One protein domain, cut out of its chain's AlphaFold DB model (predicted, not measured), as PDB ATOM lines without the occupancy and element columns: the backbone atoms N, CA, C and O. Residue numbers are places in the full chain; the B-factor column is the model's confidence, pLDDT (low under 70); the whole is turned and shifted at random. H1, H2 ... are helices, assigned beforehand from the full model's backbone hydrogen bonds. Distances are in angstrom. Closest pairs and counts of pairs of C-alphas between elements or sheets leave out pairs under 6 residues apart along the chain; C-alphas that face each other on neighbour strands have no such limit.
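AT A GLANCE: This is residues 271 to 361 of the 528 residues of a protein of Holophagae bacterium (UniProt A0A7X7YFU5). Two long helices, H4 and H5, fold back on each other as a V, with short H1 and H2 packed on H5 and H3 turning off at H2's end. Residues 353 to 361 stick out. The 91 printed residues hold five named helices, H1 to H5, and no named strand: all helix, compact, radius of gyration of the C-alphas 13.6 A, spans 43 by 33 by 21 A.

IN THESE COORDINATES: H1 is residues 271 to 276, from C-alpha 271 at (-18.620, 52.397, -8.703); H2 is residues 280 to 291; H3 is residues 293 to 300; H4 is residues 311 to 331, 30.2 A from first to last C-alpha; H5 is residues 336 to 359, 34.1 A from first to last C-alpha, and ends with C-alpha 359 at (-32.600, 60.680, -6.317).

HOW THE PARTS SIT: H1 touches H5, closest C-alphas Ala 274 and Val 348, 6.3 A. H2 touches H3 only at the corner, Ala 289 and Gly 295, 4.4 A. H4 and H5 touch at a steep tilt of 49 degrees, opposite ways, Ala 328 and Ala 336, 5.0 A. Each O i to N i+4 pair is within hydrogen-bond range in H1 to H4, 18 of 20 in H5.

THE WHOLE: The printed part has no cut and no long link; pLDDT is under 70 at residues 332 to 334.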
ATOM      1  N   SER A 271     -19.930  51.729  -8.747       94.50
ATOM      2  CA  SER A 271     -18.620  52.397  -8.703       94.50
ATOM      3  C   SER A 271     -17.450  51.456  -9.028       94.50
ATOM      4  O   SER A 271     -16.508  51.834  -9.733       94.50
ATOM      5  N   ALA A 272     -17.514  50.201  -8.573       93.50
ATOM      6  CA  ALA A 272     -16.526  49.177  -8.903       93.50
ATOM      7  C   ALA A 272     -16.546  48.816 -10.401       93.50
ATOM      8  O   ALA A 272     -15.485  48.656 -11.008       93.50
ATOM      9  N   LEU A 273     -17.730  48.751 -11.020       94.12
ATOM     10  CA  LEU A 273     -17.889  48.492 -12.457       94.12
ATOM     11  C   LEU A 273     -17.411  49.678 -13.302       94.12
ATOM     12  O   LEU A 273     -16.733  49.483 -14.311       94.12
ATOM     13  N   ALA A 274     -17.696  50.902 -12.854       93.00
ATOM     14  CA  ALA A 274     -17.234  52.135 -13.481       93.00
ATOM     15  C   ALA A 274     -15.699  52.239 -13.502       93.00
ATOM     16  O   ALA A 274     -15.133  52.751 -14.464       93.00
ATOM     17  N   LYS A 275     -15.010  51.717 -12.479       92.31
ATOM     18  CA  LYS A 275     -13.543  51.590 -12.475       92.31
ATOM     19  C   LYS A 275     -13.079  50.451 -13.385       92.31
ATOM     20  O   LYS A 275     -12.183  50.647 -14.204       92.31
ATOM     21  N   LEU A 276     -13.707  49.278 -13.272       90.50
ATOM     22  CA  LEU A 276     -13.324  48.073 -14.012       90.50
ATOM     23  C   LEU A 276     -13.400  48.257 -15.531       90.50
ATOM     24  O   LEU A 276     -12.531  47.750 -16.235       90.50
ATOM     25  N   ARG A 277     -14.388  49.000 -16.050       86.50
ATOM     26  CA  ARG A 277     -14.525  49.232 -17.502       86.50
ATOM     27  C   ARG A 277     -13.305  49.924 -18.128       86.50
ATOM     28  O   ARG A 277     -13.136  49.849 -19.336       86.50
ATOM     29  N   HIS A 278     -12.467  50.588 -17.326       87.31
ATOM     30  CA  HIS A 278     -11.234  51.241 -17.775       87.31
ATOM     31  C   HIS A 278      -9.969  50.400 -17.514       87.31
ATOM     32  O   HIS A 278      -8.895  50.743 -18.005       87.31
ATOM     33  N   ASP A 279     -10.076  49.288 -16.778       90.75
ATOM     34  CA  ASP A 279      -8.984  48.339 -16.549       90.75
ATOM     35  C   ASP A 279      -9.101  47.150 -17.512       90.75
ATOM     36  O   ASP A 279      -9.619  46.077 -17.182       90.75
ATOM     37  N   THR A 280      -8.577  47.335 -18.725       90.12
ATOM     38  CA  THR A 280      -8.622  46.329 -19.795       90.12
ATOM     39  C   THR A 280      -8.018  44.989 -19.366       90.12
ATOM     40  O   THR A 280      -8.547  43.936 -19.718       90.12
ATOM     41  N   ARG A 281      -6.938  45.000 -18.568       90.94
ATOM     42  CA  ARG A 281      -6.245  43.771 -18.140       90.94
ATOM     43  C   ARG A 281      -7.106  42.948 -17.191       90.94
ATOM     44  O   ARG A 281      -7.162  41.720 -17.317       90.94
ATOM     45  N   THR A 282      -7.757  43.601 -16.233       90.19
ATOM     46  CA  THR A 282      -8.669  42.919 -15.310       90.19
ATOM     47  C   THR A 282      -9.934  42.478 -16.038       90.19
ATOM     48  O   THR A 282     -10.359  41.336 -15.856       90.19
ATOM     49  N   LEU A 283     -10.471  43.301 -16.942       91.06
ATOM     50  CA  LEU A 283     -11.632  42.946 -17.758       91.06
ATOM     51  C   LEU A 283     -11.368  41.709 -18.641       91.06
ATOM     52  O   LEU A 283     -12.211  40.815 -18.717       91.06
ATOM     53  N   ASP A 284     -10.169  41.580 -19.222       91.06
ATOM     54  CA  ASP A 284      -9.735  40.383 -19.964       91.06
ATOM     55  C   ASP A 284      -9.655  39.131 -19.087       91.06
ATOM     56  O   ASP A 284      -9.889  38.009 -19.546       91.06
ATOM     57  N   ARG A 285      -9.260  39.291 -17.821       89.62
ATOM     58  CA  ARG A 285      -9.197  38.183 -16.862       89.62
ATOM     59  C   ARG A 285     -10.598  37.725 -16.473       89.62
ATOM     60  O   ARG A 285     -10.842  36.523 -16.471       89.62
ATOM     61  N   VAL A 286     -11.499  38.668 -16.194       90.81
ATOM     62  CA  VAL A 286     -12.913  38.393 -15.900       90.81
ATOM     63  C   VAL A 286     -13.569  37.681 -17.077       90.81
ATOM     64  O   VAL A 286     -14.144  36.612 -16.897       90.81
ATOM     65  N   PHE A 287     -13.422  38.217 -18.292       92.12
ATOM     66  CA  PHE A 287     -14.025  37.625 -19.485       92.12
ATOM     67  C   PHE A 287     -13.566  36.176 -19.693       92.12
ATOM     68  O   PHE A 287     -14.379  35.294 -19.951       92.12
ATOM     69  N   ARG A 288     -12.261  35.904 -19.530       90.12
ATOM     70  CA  ARG A 288     -11.718  34.539 -19.619       90.12
ATOM     71  C   ARG A 288     -12.226  33.622 -18.512       90.12
ATOM     72  O   ARG A 288     -12.463  32.451 -18.782       90.12
ATOM     73  N   ALA A 289     -12.396  34.136 -17.294       88.06
ATOM     74  CA  ALA A 289     -12.992  33.365 -16.212       88.06
ATOM     75  C   ALA A 289     -14.423  32.948 -16.588       88.06
ATOM     76  O   ALA A 289     -14.727  31.759 -16.562       88.06
ATOM     77  N   PHE A 290     -15.257  33.889 -17.035       90.56
ATOM     78  CA  PHE A 290     -16.655  33.617 -17.387       90.56
ATOM     79  C   PHE A 290     -16.797  32.708 -18.615       90.56
ATOM     80  O   PHE A 290     -17.713  31.898 -18.670       90.56
ATOM     81  N   ALA A 291     -15.865  32.797 -19.569       89.12
ATOM     82  CA  ALA A 291     -15.844  31.954 -20.764       89.12
ATOM     83  C   ALA A 291     -15.395  30.505 -20.523       89.12
ATOM     84  O   ALA A 291     -15.513  29.681 -21.426       89.12
ATOM     85  N   SER A 292     -14.861  30.187 -19.342       87.44
ATOM     86  CA  SER A 292     -14.473  28.822 -18.980       87.44
ATOM     87  C   SER A 292     -15.526  28.187 -18.081       87.44
ATOM     88  O   SER A 292     -15.991  28.838 -17.149       87.44
ATOM     89  N   ASP A 293     -15.832  26.901 -18.271       81.69
ATOM     90  CA  ASP A 293     -16.783  26.196 -17.401       81.69
ATOM     91  C   ASP A 293     -16.393  26.310 -15.927       81.69
ATOM     92  O   ASP A 293     -17.238  26.620 -15.095       81.69
ATOM     93  N   ALA A 294     -15.111  26.100 -15.607       81.19
ATOM     94  CA  ALA A 294     -14.587  26.202 -14.249       81.19
ATOM     95  C   ALA A 294     -14.776  27.608 -13.659       81.19
ATOM     96  O   ALA A 294     -15.218  27.744 -12.522       81.19
ATOM     97  N   GLY A 295     -14.468  28.659 -14.423       76.69
ATOM     98  CA  GLY A 295     -14.634  30.029 -13.950       76.69
ATOM     99  C   GLY A 295     -16.102  30.449 -13.857       76.69
ATOM    100  O   GLY A 295     -16.461  31.084 -12.872       76.69
ATOM    101  N   ALA A 296     -16.966  30.015 -14.778       80.88
ATOM    102  CA  ALA A 296     -18.411  30.196 -14.660       80.88
ATOM    103  C   ALA A 296     -18.956  29.531 -13.383       80.88
ATOM    104  O   ALA A 296     -19.734  30.166 -12.677       80.88
ATOM    105  N   ARG A 297     -18.501  28.317 -13.012       83.81
ATOM    106  CA  ARG A 297     -18.902  27.701 -11.722       83.81
ATOM    107  C   ARG A 297     -18.479  28.559 -10.546       83.81
ATOM    108  O   ARG A 297     -19.319  28.939  -9.751       83.81
ATOM    109  N   ARG A 298     -17.211  28.968 -10.503       79.56
ATOM    110  CA  ARG A 298     -16.691  29.806  -9.413       79.56
ATOM    111  C   ARG A 298     -17.444  31.126  -9.261       79.56
ATOM    112  O   ARG A 298     -17.532  31.646  -8.158       79.56
ATOM    113  N   VAL A 299     -17.969  31.688 -10.346       76.19
ATOM    114  CA  VAL A 299     -18.808  32.895 -10.298       76.19
ATOM    115  C   VAL A 299     -20.162  32.588  -9.678       76.19
ATOM    116  O   VAL A 299     -20.565  33.286  -8.751       76.19
ATOM    117  N   ARG A 300     -20.825  31.518 -10.135       80.75
ATOM    118  CA  ARG A 300     -22.103  31.056  -9.572       80.75
ATOM    119  C   ARG A 300     -21.988  30.721  -8.087       80.75
ATOM    120  O   ARG A 300     -22.806  31.168  -7.291       80.75
ATOM    121  N   ASP A 301     -20.922  30.015  -7.725       82.06
ATOM    122  CA  ASP A 301     -20.630  29.558  -6.365       82.06
ATOM    123  C   ASP A 301     -20.044  30.688  -5.495       82.06
ATOM    124  O   ASP A 301     -19.733  30.495  -4.322       82.06
ATOM    125  N   ARG A 302     -19.904  31.899  -6.060       77.62
ATOM    126  CA  ARG A 302     -19.373  33.111  -5.413       77.62
ATOM    127  C   ARG A 302     -17.925  32.986  -4.917       77.62
ATOM    128  O   ARG A 302     -17.448  33.835  -4.167       77.62
ATOM    129  N   GLU A 303     -17.198  31.981  -5.391       80.69
ATOM    130  CA  GLU A 303     -15.766  31.765  -5.157       80.69
ATOM    131  C   GLU A 303     -14.868  32.682  -6.004       80.69
ATOM    132  O   GLU A 303     -13.667  32.824  -5.751       80.69
ATOM    133  N   TYR A 304     -15.425  33.279  -7.058       77.00
ATOM    134  CA  TYR A 304     -14.773  34.297  -7.867       77.00
ATOM    135  C   TYR A 304     -15.537  35.614  -7.763       77.00
ATOM    136  O   TYR A 304     -16.623  35.768  -8.317       77.00
ATOM    137  N   ARG A 305     -14.926  36.591  -7.090       76.81
ATOM    138  CA  ARG A 305     -15.435  37.957  -6.976       76.81
ATOM    139  C   ARG A 305     -14.270  38.935  -7.112       76.81
ATOM    140  O   ARG A 305     -13.343  38.873  -6.300       76.81
ATOM    141  N   PRO A 306     -14.266  39.814  -8.128       80.00
ATOM    142  CA  PRO A 306     -13.282  40.885  -8.203       80.00
ATOM    143  C   PRO A 306     -13.285  41.721  -6.914       80.00
ATOM    144  O   PRO A 306     -14.337  41.961  -6.316       80.00
ATOM    145  N   VAL A 307     -12.099  42.143  -6.470       77.19
ATOM    146  CA  VAL A 307     -11.930  42.882  -5.208       77.19
ATOM    147  C   VAL A 307     -12.781  44.154  -5.220       77.19
ATOM    148  O   VAL A 307     -12.753  44.912  -6.185       77.19
ATOM    149  N   GLY A 308     -13.529  44.384  -4.137       79.75
ATOM    150  CA  GLY A 308     -14.358  45.582  -3.962       79.75
ATOM    151  C   GLY A 308     -15.679  45.591  -4.740       79.75
ATOM    152  O   GLY A 308     -16.375  46.597  -4.717       79.75
ATOM    153  N   MET A 309     -16.045  44.504  -5.424       87.88
ATOM    154  CA  MET A 309     -17.327  44.392  -6.132       87.88
ATOM    155  C   MET A 309     -18.446  43.998  -5.167       87.88
ATOM    156  O   MET A 309     -18.180  43.164  -4.311       87.88
ATOM    157  N   SER A 310     -19.674  44.525  -5.272       91.94
ATOM    158  CA  SER A 310     -20.851  44.023  -4.524       91.94
ATOM    159  C   SER A 310     -21.387  42.697  -5.114       91.94
ATOM    160  O   SER A 310     -20.794  42.174  -6.061       91.94
ATOM    161  N   ARG A 311     -22.470  42.118  -4.564       91.38
ATOM    162  CA  ARG A 311     -23.154  40.975  -5.214       91.38
ATOM    163  C   ARG A 311     -23.822  41.449  -6.505       91.38
ATOM    164  O   ARG A 311     -23.566  40.908  -7.568       91.38
ATOM    165  N   GLU A 312     -24.589  42.522  -6.392       94.50
ATOM    166  CA  GLU A 312     -25.381  43.142  -7.452       94.50
ATOM    167  C   GLU A 312     -24.479  43.580  -8.619       94.50
ATOM    168  O   GLU A 312     -24.795  43.380  -9.790       94.50
ATOM    169  N   ALA A 313     -23.295  44.120  -8.308       94.31
ATOM    170  CA  ALA A 313     -22.300  44.481  -9.309       94.31
ATOM    171  C   ALA A 313     -21.708  43.252 -10.027       94.31
ATOM    172  O   ALA A 313     -21.419  43.329 -11.222       94.31
ATOM    173  N   LEU A 314     -21.536  42.120  -9.334       92.56
ATOM    174  CA  LEU A 314     -21.092  40.872  -9.961       92.56
ATOM    175  C   LEU A 314     -22.173  40.307 -10.893       92.56
ATOM    176  O   LEU A 314     -21.843  39.886 -12.001       92.56
ATOM    177  N   ASP A 315     -23.441  40.365 -10.486       94.31
ATOM    178  CA  ASP A 315     -24.578  39.928 -11.302       94.31
ATOM    179  C   ASP A 315     -24.724  40.795 -12.563       94.31
ATOM    180  O   ASP A 315     -24.840  40.274 -13.674       94.31
ATOM    181  N   LEU A 316     -24.571  42.119 -12.441       95.94
ATOM    182  CA  LEU A 316     -24.511  43.042 -13.584       95.94
ATOM    183  C   LEU A 316     -23.354  42.732 -14.540       95.94
ATOM    184  O   LEU A 316     -23.516  42.801 -15.762       95.94
ATOM    185  N   LEU A 317     -22.184  42.385 -14.002       94.69
ATOM    186  CA  LEU A 317     -21.018  42.013 -14.798       94.69
ATOM    187  C   LEU A 317     -21.241  40.688 -15.538       94.69
ATOM    188  O   LEU A 317     -20.900  40.579 -16.718       94.69
ATOM    189  N   ALA A 318     -21.832  39.693 -14.870       94.19
ATOM    190  CA  ALA A 318     -22.228  38.425 -15.480       94.19
ATOM    191  C   ALA A 318     -23.280  38.639 -16.574       94.19
ATOM    192  O   ALA A 318     -23.145  38.102 -17.675       94.19
ATOM    193  N   LEU A 319     -24.270  39.500 -16.332       95.31
ATOM    194  CA  LEU A 319     -25.288  39.840 -17.318       95.31
ATOM    195  C   LEU A 319     -24.690  40.534 -18.553       95.31
ATOM    196  O   LEU A 319     -25.025  40.172 -19.680       95.31
ATOM    197  N   ALA A 320     -23.758  41.474 -18.364       95.38
ATOM    198  CA  ALA A 320     -23.056  42.133 -19.468       95.38
ATOM    199  C   ALA A 320     -22.234  41.140 -20.309       95.38
ATOM    200  O   ALA A 320     -22.149  41.270 -21.533       95.38
ATOM    201  N   TYR A 321     -21.649  40.120 -19.675       94.25
ATOM    202  CA  TYR A 321     -20.952  39.048 -20.381       94.25
ATOM    203  C   TYR A 321     -21.917  38.210 -21.220       94.25
ATOM    204  O   TYR A 321     -21.667  38.018 -22.412       94.25
ATOM    205  N   LEU A 322     -23.034  37.774 -20.637       92.88
ATOM    206  CA  LEU A 322     -24.067  37.010 -21.337       92.88
ATOM    207  C   LEU A 322     -24.626  37.771 -22.548       92.88
ATOM    208  O   LEU A 322     -24.721  37.214 -23.641       92.88
ATOM    209  N   ASP A 323     -24.899  39.067 -22.389       92.75
ATOM    210  CA  ASP A 323     -25.322  39.948 -23.484       92.75
ATOM    211  C   ASP A 323     -24.247  40.017 -24.588       92.75
ATOM    212  O   ASP A 323     -24.548  39.890 -25.777       92.75
ATOM    213  N   SER A 324     -22.965  40.113 -24.209       91.94
ATOM    214  CA  SER A 324     -21.848  40.149 -25.163       91.94
ATOM    215  C   SER A 324     -21.703  38.867 -25.989       91.94
ATOM    216  O   SER A 324     -21.415  38.941 -27.188       91.94
ATOM    217  N   VAL A 325     -21.943  37.705 -25.372       88.56
ATOM    218  CA  VAL A 325     -21.937  36.398 -26.045       88.56
ATOM    219  C   VAL A 325     -23.107  36.320 -27.021       88.56
ATOM    220  O   VAL A 325     -22.890  36.109 -28.216       88.56
ATOM    221  N   GLY A 326     -24.326  36.614 -26.560       85.12
ATOM    222  CA  GLY A 326     -25.512  36.594 -27.414       85.12
ATOM    223  C   GLY A 326     -25.439  37.600 -28.573       85.12
ATOM    224  O   GLY A 326     -25.910  37.325 -29.679       85.12
ATOM    225  N   TYR A 327     -24.834  38.774 -28.369       83.31
ATOM    226  CA  TYR A 327     -24.648  39.762 -29.435       83.31
ATOM    227  C   TYR A 327     -23.600  39.323 -30.470       83.31
ATOM    228  O   TYR A 327     -23.772  39.564 -31.672       83.31
ATOM    229  N   ALA A 328     -22.525  38.658 -30.040       84.81
ATOM    230  CA  ALA A 328     -21.516  38.119 -30.948       84.81
ATOM    231  C   ALA A 328     -22.090  37.022 -31.854       84.81
ATOM    232  O   ALA A 328     -21.878  37.077 -33.066       84.81
ATOM    233  N   GLU A 329     -22.888  36.105 -31.295       80.19
ATOM    234  CA  GLU A 329     -23.577  35.051 -32.054       80.19
ATOM    235  C   GLU A 329     -24.497  35.618 -33.145       80.19
ATOM    236  O   GLU A 329     -24.570  35.075 -34.246       80.19
ATOM    237  N   ARG A 330     -25.169  36.750 -32.883       76.69
ATOM    238  CA  ARG A 330     -26.094  37.378 -33.846       76.69
ATOM    239  C   ARG A 330     -25.420  38.271 -34.886       76.69
ATOM    240  O   ARG A 330     -25.947  38.416 -35.985       76.69
ATOM    241  N   SER A 331     -24.328  38.953 -34.535       73.88
ATOM    242  CA  SER A 331     -23.790  40.050 -35.357       73.88
ATOM    243  C   SER A 331     -22.684  39.643 -36.330       73.88
ATOM    244  O   SER A 331     -22.451  40.395 -37.275       73.88
ATOM    245  N   ALA A 332     -21.991  38.516 -36.112       69.44
ATOM    246  CA  ALA A 332     -20.863  38.014 -36.918       69.44
ATOM    247  C   ALA A 332     -19.722  39.030 -37.203       69.44
ATOM    248  O   ALA A 332     -18.864  38.782 -38.047       69.44
ATOM    249  N   ARG A 333     -19.699  40.188 -36.522       65.06
ATOM    250  CA  ARG A 333     -18.834  41.346 -36.842       65.06
ATOM    251  C   ARG A 333     -17.659  41.551 -35.882       65.06
ATOM    252  O   ARG A 333     -16.640  42.092 -36.297       65.06
ATOM    253  N   LYS A 334     -17.797  41.179 -34.605       69.69
ATOM    254  CA  LYS A 334     -16.773  41.340 -33.549       69.69
ATOM    255  C   LYS A 334     -16.847  40.131 -32.611       69.69
ATOM    256  O   LYS A 334     -17.920  39.558 -32.428       69.69
ATOM    257  N   ALA A 335     -15.722  39.754 -32.007       82.88
ATOM    258  CA  ALA A 335     -15.703  38.739 -30.954       82.88
ATOM    259  C   ALA A 335     -16.420  39.249 -29.687       82.88
ATOM    260  O   ALA A 335     -16.364  40.445 -29.393       82.88
ATOM    261  N   ALA A 336     -17.026  38.344 -28.908       85.25
ATOM    262  CA  ALA A 336     -17.785  38.667 -27.689       85.25
ATOM    263  C   ALA A 336     -17.020  39.572 -26.709       85.25
ATOM    264  O   ALA A 336     -17.566  40.561 -26.223       85.25
ATOM    265  N   ARG A 337     -15.714  39.337 -26.521       89.19
ATOM    266  CA  ARG A 337     -14.855  40.194 -25.686       89.19
ATOM    267  C   ARG A 337     -14.894  41.664 -26.101       89.19
ATOM    268  O   ARG A 337     -14.870  42.549 -25.250       89.19
ATOM    269  N   GLY A 338     -14.947  41.925 -27.402       82.31
ATOM    270  CA  GLY A 338     -15.030  43.278 -27.920       82.31
ATOM    271  C   GLY A 338     -16.324  43.981 -27.516       82.31
ATOM    272  O   GLY A 338     -16.287  45.176 -27.266       82.31
ATOM    273  N   PHE A 339     -17.447  43.267 -27.445       87.75
ATOM    274  CA  PHE A 339     -18.732  43.837 -27.026       87.75
ATOM    275  C   PHE A 339     -18.866  43.963 -25.510       87.75
ATOM    276  O   PHE A 339     -19.615  44.812 -25.044       87.75
ATOM    277  N   PHE A 340     -18.149  43.143 -24.740       91.88
ATOM    278  CA  PHE A 340     -18.271  43.113 -23.283       91.88
ATOM    279  C   PHE A 340     -17.991  44.472 -22.625       91.88
ATOM    280  O   PHE A 340     -18.743  44.904 -21.758       91.88
ATOM    281  N   GLU A 341     -16.953  45.172 -23.079       91.12
ATOM    282  CA  GLU A 341     -16.593  46.507 -22.587       91.12
ATOM    283  C   GLU A 341     -17.637  47.564 -22.962       91.12
ATOM    284  O   GLU A 341     -18.087  48.319 -22.101       91.12
ATOM    285  N   ASP A 342     -18.083  47.553 -24.223       89.69
ATOM    286  CA  ASP A 342     -19.098  48.475 -24.745       89.69
ATOM    287  C   ASP A 342     -20.435  48.310 -23.987       89.69
ATOM    288  O   ASP A 342     -21.076  49.288 -23.591       89.69
ATOM    289  N   ILE A 343     -20.848  47.063 -23.742       92.00
ATOM    290  CA  ILE A 343     -22.082  46.722 -23.021       92.00
ATOM    291  C   ILE A 343     -21.971  47.094 -21.542       92.00
ATOM    292  O   ILE A 343     -22.891  47.719 -21.010       92.00
ATOM    293  N   LEU A 344     -20.853  46.772 -20.884       94.50
ATOM    294  CA  LEU A 344     -20.635  47.142 -19.485       94.50
ATOM    295  C   LEU A 344     -20.659  48.665 -19.307       94.50
ATOM    296  O   LEU A 344     -21.302  49.169 -18.387       94.50
ATOM    297  N   GLY A 345     -20.017  49.404 -20.218       92.25
ATOM    298  CA  GLY A 345     -20.066  50.865 -20.250       92.25
ATOM    299  C   GLY A 345     -21.498  51.390 -20.341       92.25
ATOM    300  O   GLY A 345     -21.889  52.228 -19.526       92.25
ATOM    301  N   LYS A 346     -22.301  50.832 -21.258       91.19
ATOM    302  CA  LYS A 346     -23.723  51.170 -21.412       91.19
ATOM    303  C   LYS A 346     -24.534  50.874 -20.146       91.19
ATOM    304  O   LYS A 346     -25.408  51.667 -19.804       91.19
ATOM    305  N   TYR A 347     -24.286  49.751 -19.471       94.50
ATOM    306  CA  TYR A 347     -25.015  49.374 -18.252       94.50
ATOM    307  C   TYR A 347     -24.746  50.380 -17.132       94.50
ATOM    308  O   TYR A 347     -25.693  50.938 -16.583       94.50
ATOM    309  N   VAL A 348     -23.468  50.676 -16.866       94.38
ATOM    310  CA  VAL A 348     -23.055  51.663 -15.854       94.38
ATOM    311  C   VAL A 348     -23.661  53.036 -16.156       94.38
ATOM    312  O   VAL A 348     -24.324  53.607 -15.299       94.38
ATOM    313  N   GLU A 349     -23.529  53.529 -17.391       91.06
ATOM    314  CA  GLU A 349     -24.074  54.833 -17.798       91.06
ATOM    315  C   GLU A 349     -25.605  54.902 -17.660       91.06
ATOM    316  O   GLU A 349     -26.159  55.948 -17.322       91.06
ATOM    317  N   THR A 350     -26.301  53.797 -17.936       90.69
ATOM    318  CA  THR A 350     -27.760  53.708 -17.792       90.69
ATOM    319  C   THR A 350     -28.171  53.788 -16.322       90.69
ATOM    320  O   THR A 350     -29.065  54.565 -15.985       90.69
ATOM    321  N   ILE A 351     -27.492  53.038 -15.449       93.50
ATOM    322  CA  ILE A 351     -27.786  52.985 -14.012       93.50
ATOM    323  C   ILE A 351     -27.460  54.322 -13.337       93.50
ATOM    324  O   ILE A 351     -28.317  54.868 -12.650       93.50
ATOM    325  N   GLU A 352     -26.282  54.903 -13.591       92.12
ATOM    326  CA  GLU A 352     -25.876  56.196 -13.015       92.12
ATOM    327  C   GLU A 352     -26.858  57.316 -13.390       92.12
ATOM    328  O   GLU A 352     -27.269  58.109 -12.541       92.12
ATOM    329  N   ARG A 353     -27.291  57.364 -14.658       88.19
ATOM    330  CA  ARG A 353     -28.288  58.343 -15.117       88.19
ATOM    331  C   ARG A 353     -29.642  58.152 -14.459       88.19
ATOM    332  O   ARG A 353     -30.279  59.139 -14.097       88.19
ATOM    333  N   PHE A 354     -30.091  56.906 -14.343       90.81
ATOM    334  CA  PHE A 354     -31.337  56.601 -13.660       90.81
ATOM    335  C   PHE A 354     -31.268  57.030 -12.191       90.81
ATOM    336  O   PHE A 354     -32.141  57.765 -11.746       90.81
ATOM    337  N   GLN A 355     -30.221  56.641 -11.461       91.69
ATOM    338  CA  GLN A 355     -30.064  56.955 -10.039       91.69
ATOM    339  C   GLN A 355     -29.975  58.465  -9.788       91.69
ATOM    340  O   GLN A 355     -30.576  58.960  -8.836       91.69
ATOM    341  N   ALA A 356     -29.300  59.212 -10.670       88.25
ATOM    342  CA  ALA A 356     -29.270  60.672 -10.612       88.25
ATOM    343  C   ALA A 356     -30.669  61.290 -10.786       88.25
ATOM    344  O   ALA A 356     -31.027  62.213 -10.055       88.25
ATOM    345  N   ALA A 357     -31.473  60.768 -11.719       86.12
ATOM    346  CA  ALA A 357     -32.851  61.214 -11.917       86.12
ATOM    347  C   ALA A 357     -33.749  60.848 -10.733       86.12
ATOM    348  O   ALA A 357     -34.465  61.696 -10.212       86.12
ATOM    349  N   TRP A 358     -33.676  59.592 -10.300       90.00
ATOM    350  CA  TRP A 358     -34.489  59.027  -9.234       90.00
ATOM    351  C   TRP A 358     -34.241  59.715  -7.889       90.00
ATOM    352  O   TRP A 358     -35.191  60.057  -7.189       90.00
ATOM    353  N   GLY A 359     -32.975  59.996  -7.557       86.88
ATOM    354  CA  GLY A 359     -32.600  60.680  -6.317       86.88
ATOM    355  C   GLY A 359     -33.222  62.073  -6.163       86.88
ATOM    356  O   GLY A 359     -33.438  62.517  -5.039       86.88
ATOM    357  N   GLY A 360     -33.566  62.741  -7.270       83.62
ATOM    358  CA  GLY A 360     -34.246  64.039  -7.259       83.62
ATOM    359  C   GLY A 360     -35.761  63.980  -7.027       83.62
ATOM    360  O   GLY A 360     -36.361  65.020  -6.775       83.62
ATOM    361  N   LEU A 361     -36.388  62.798  -7.109       87.06
ATOM    362  CA  LEU A 361     -37.851  62.651  -7.053       87.06
ATOM    363  C   LEU A 361     -38.402  62.410  -5.642       87.06
ATOM    364  O   LEU A 361     -39.608  62.515  -5.442       87.06
TER     365      LEU A 361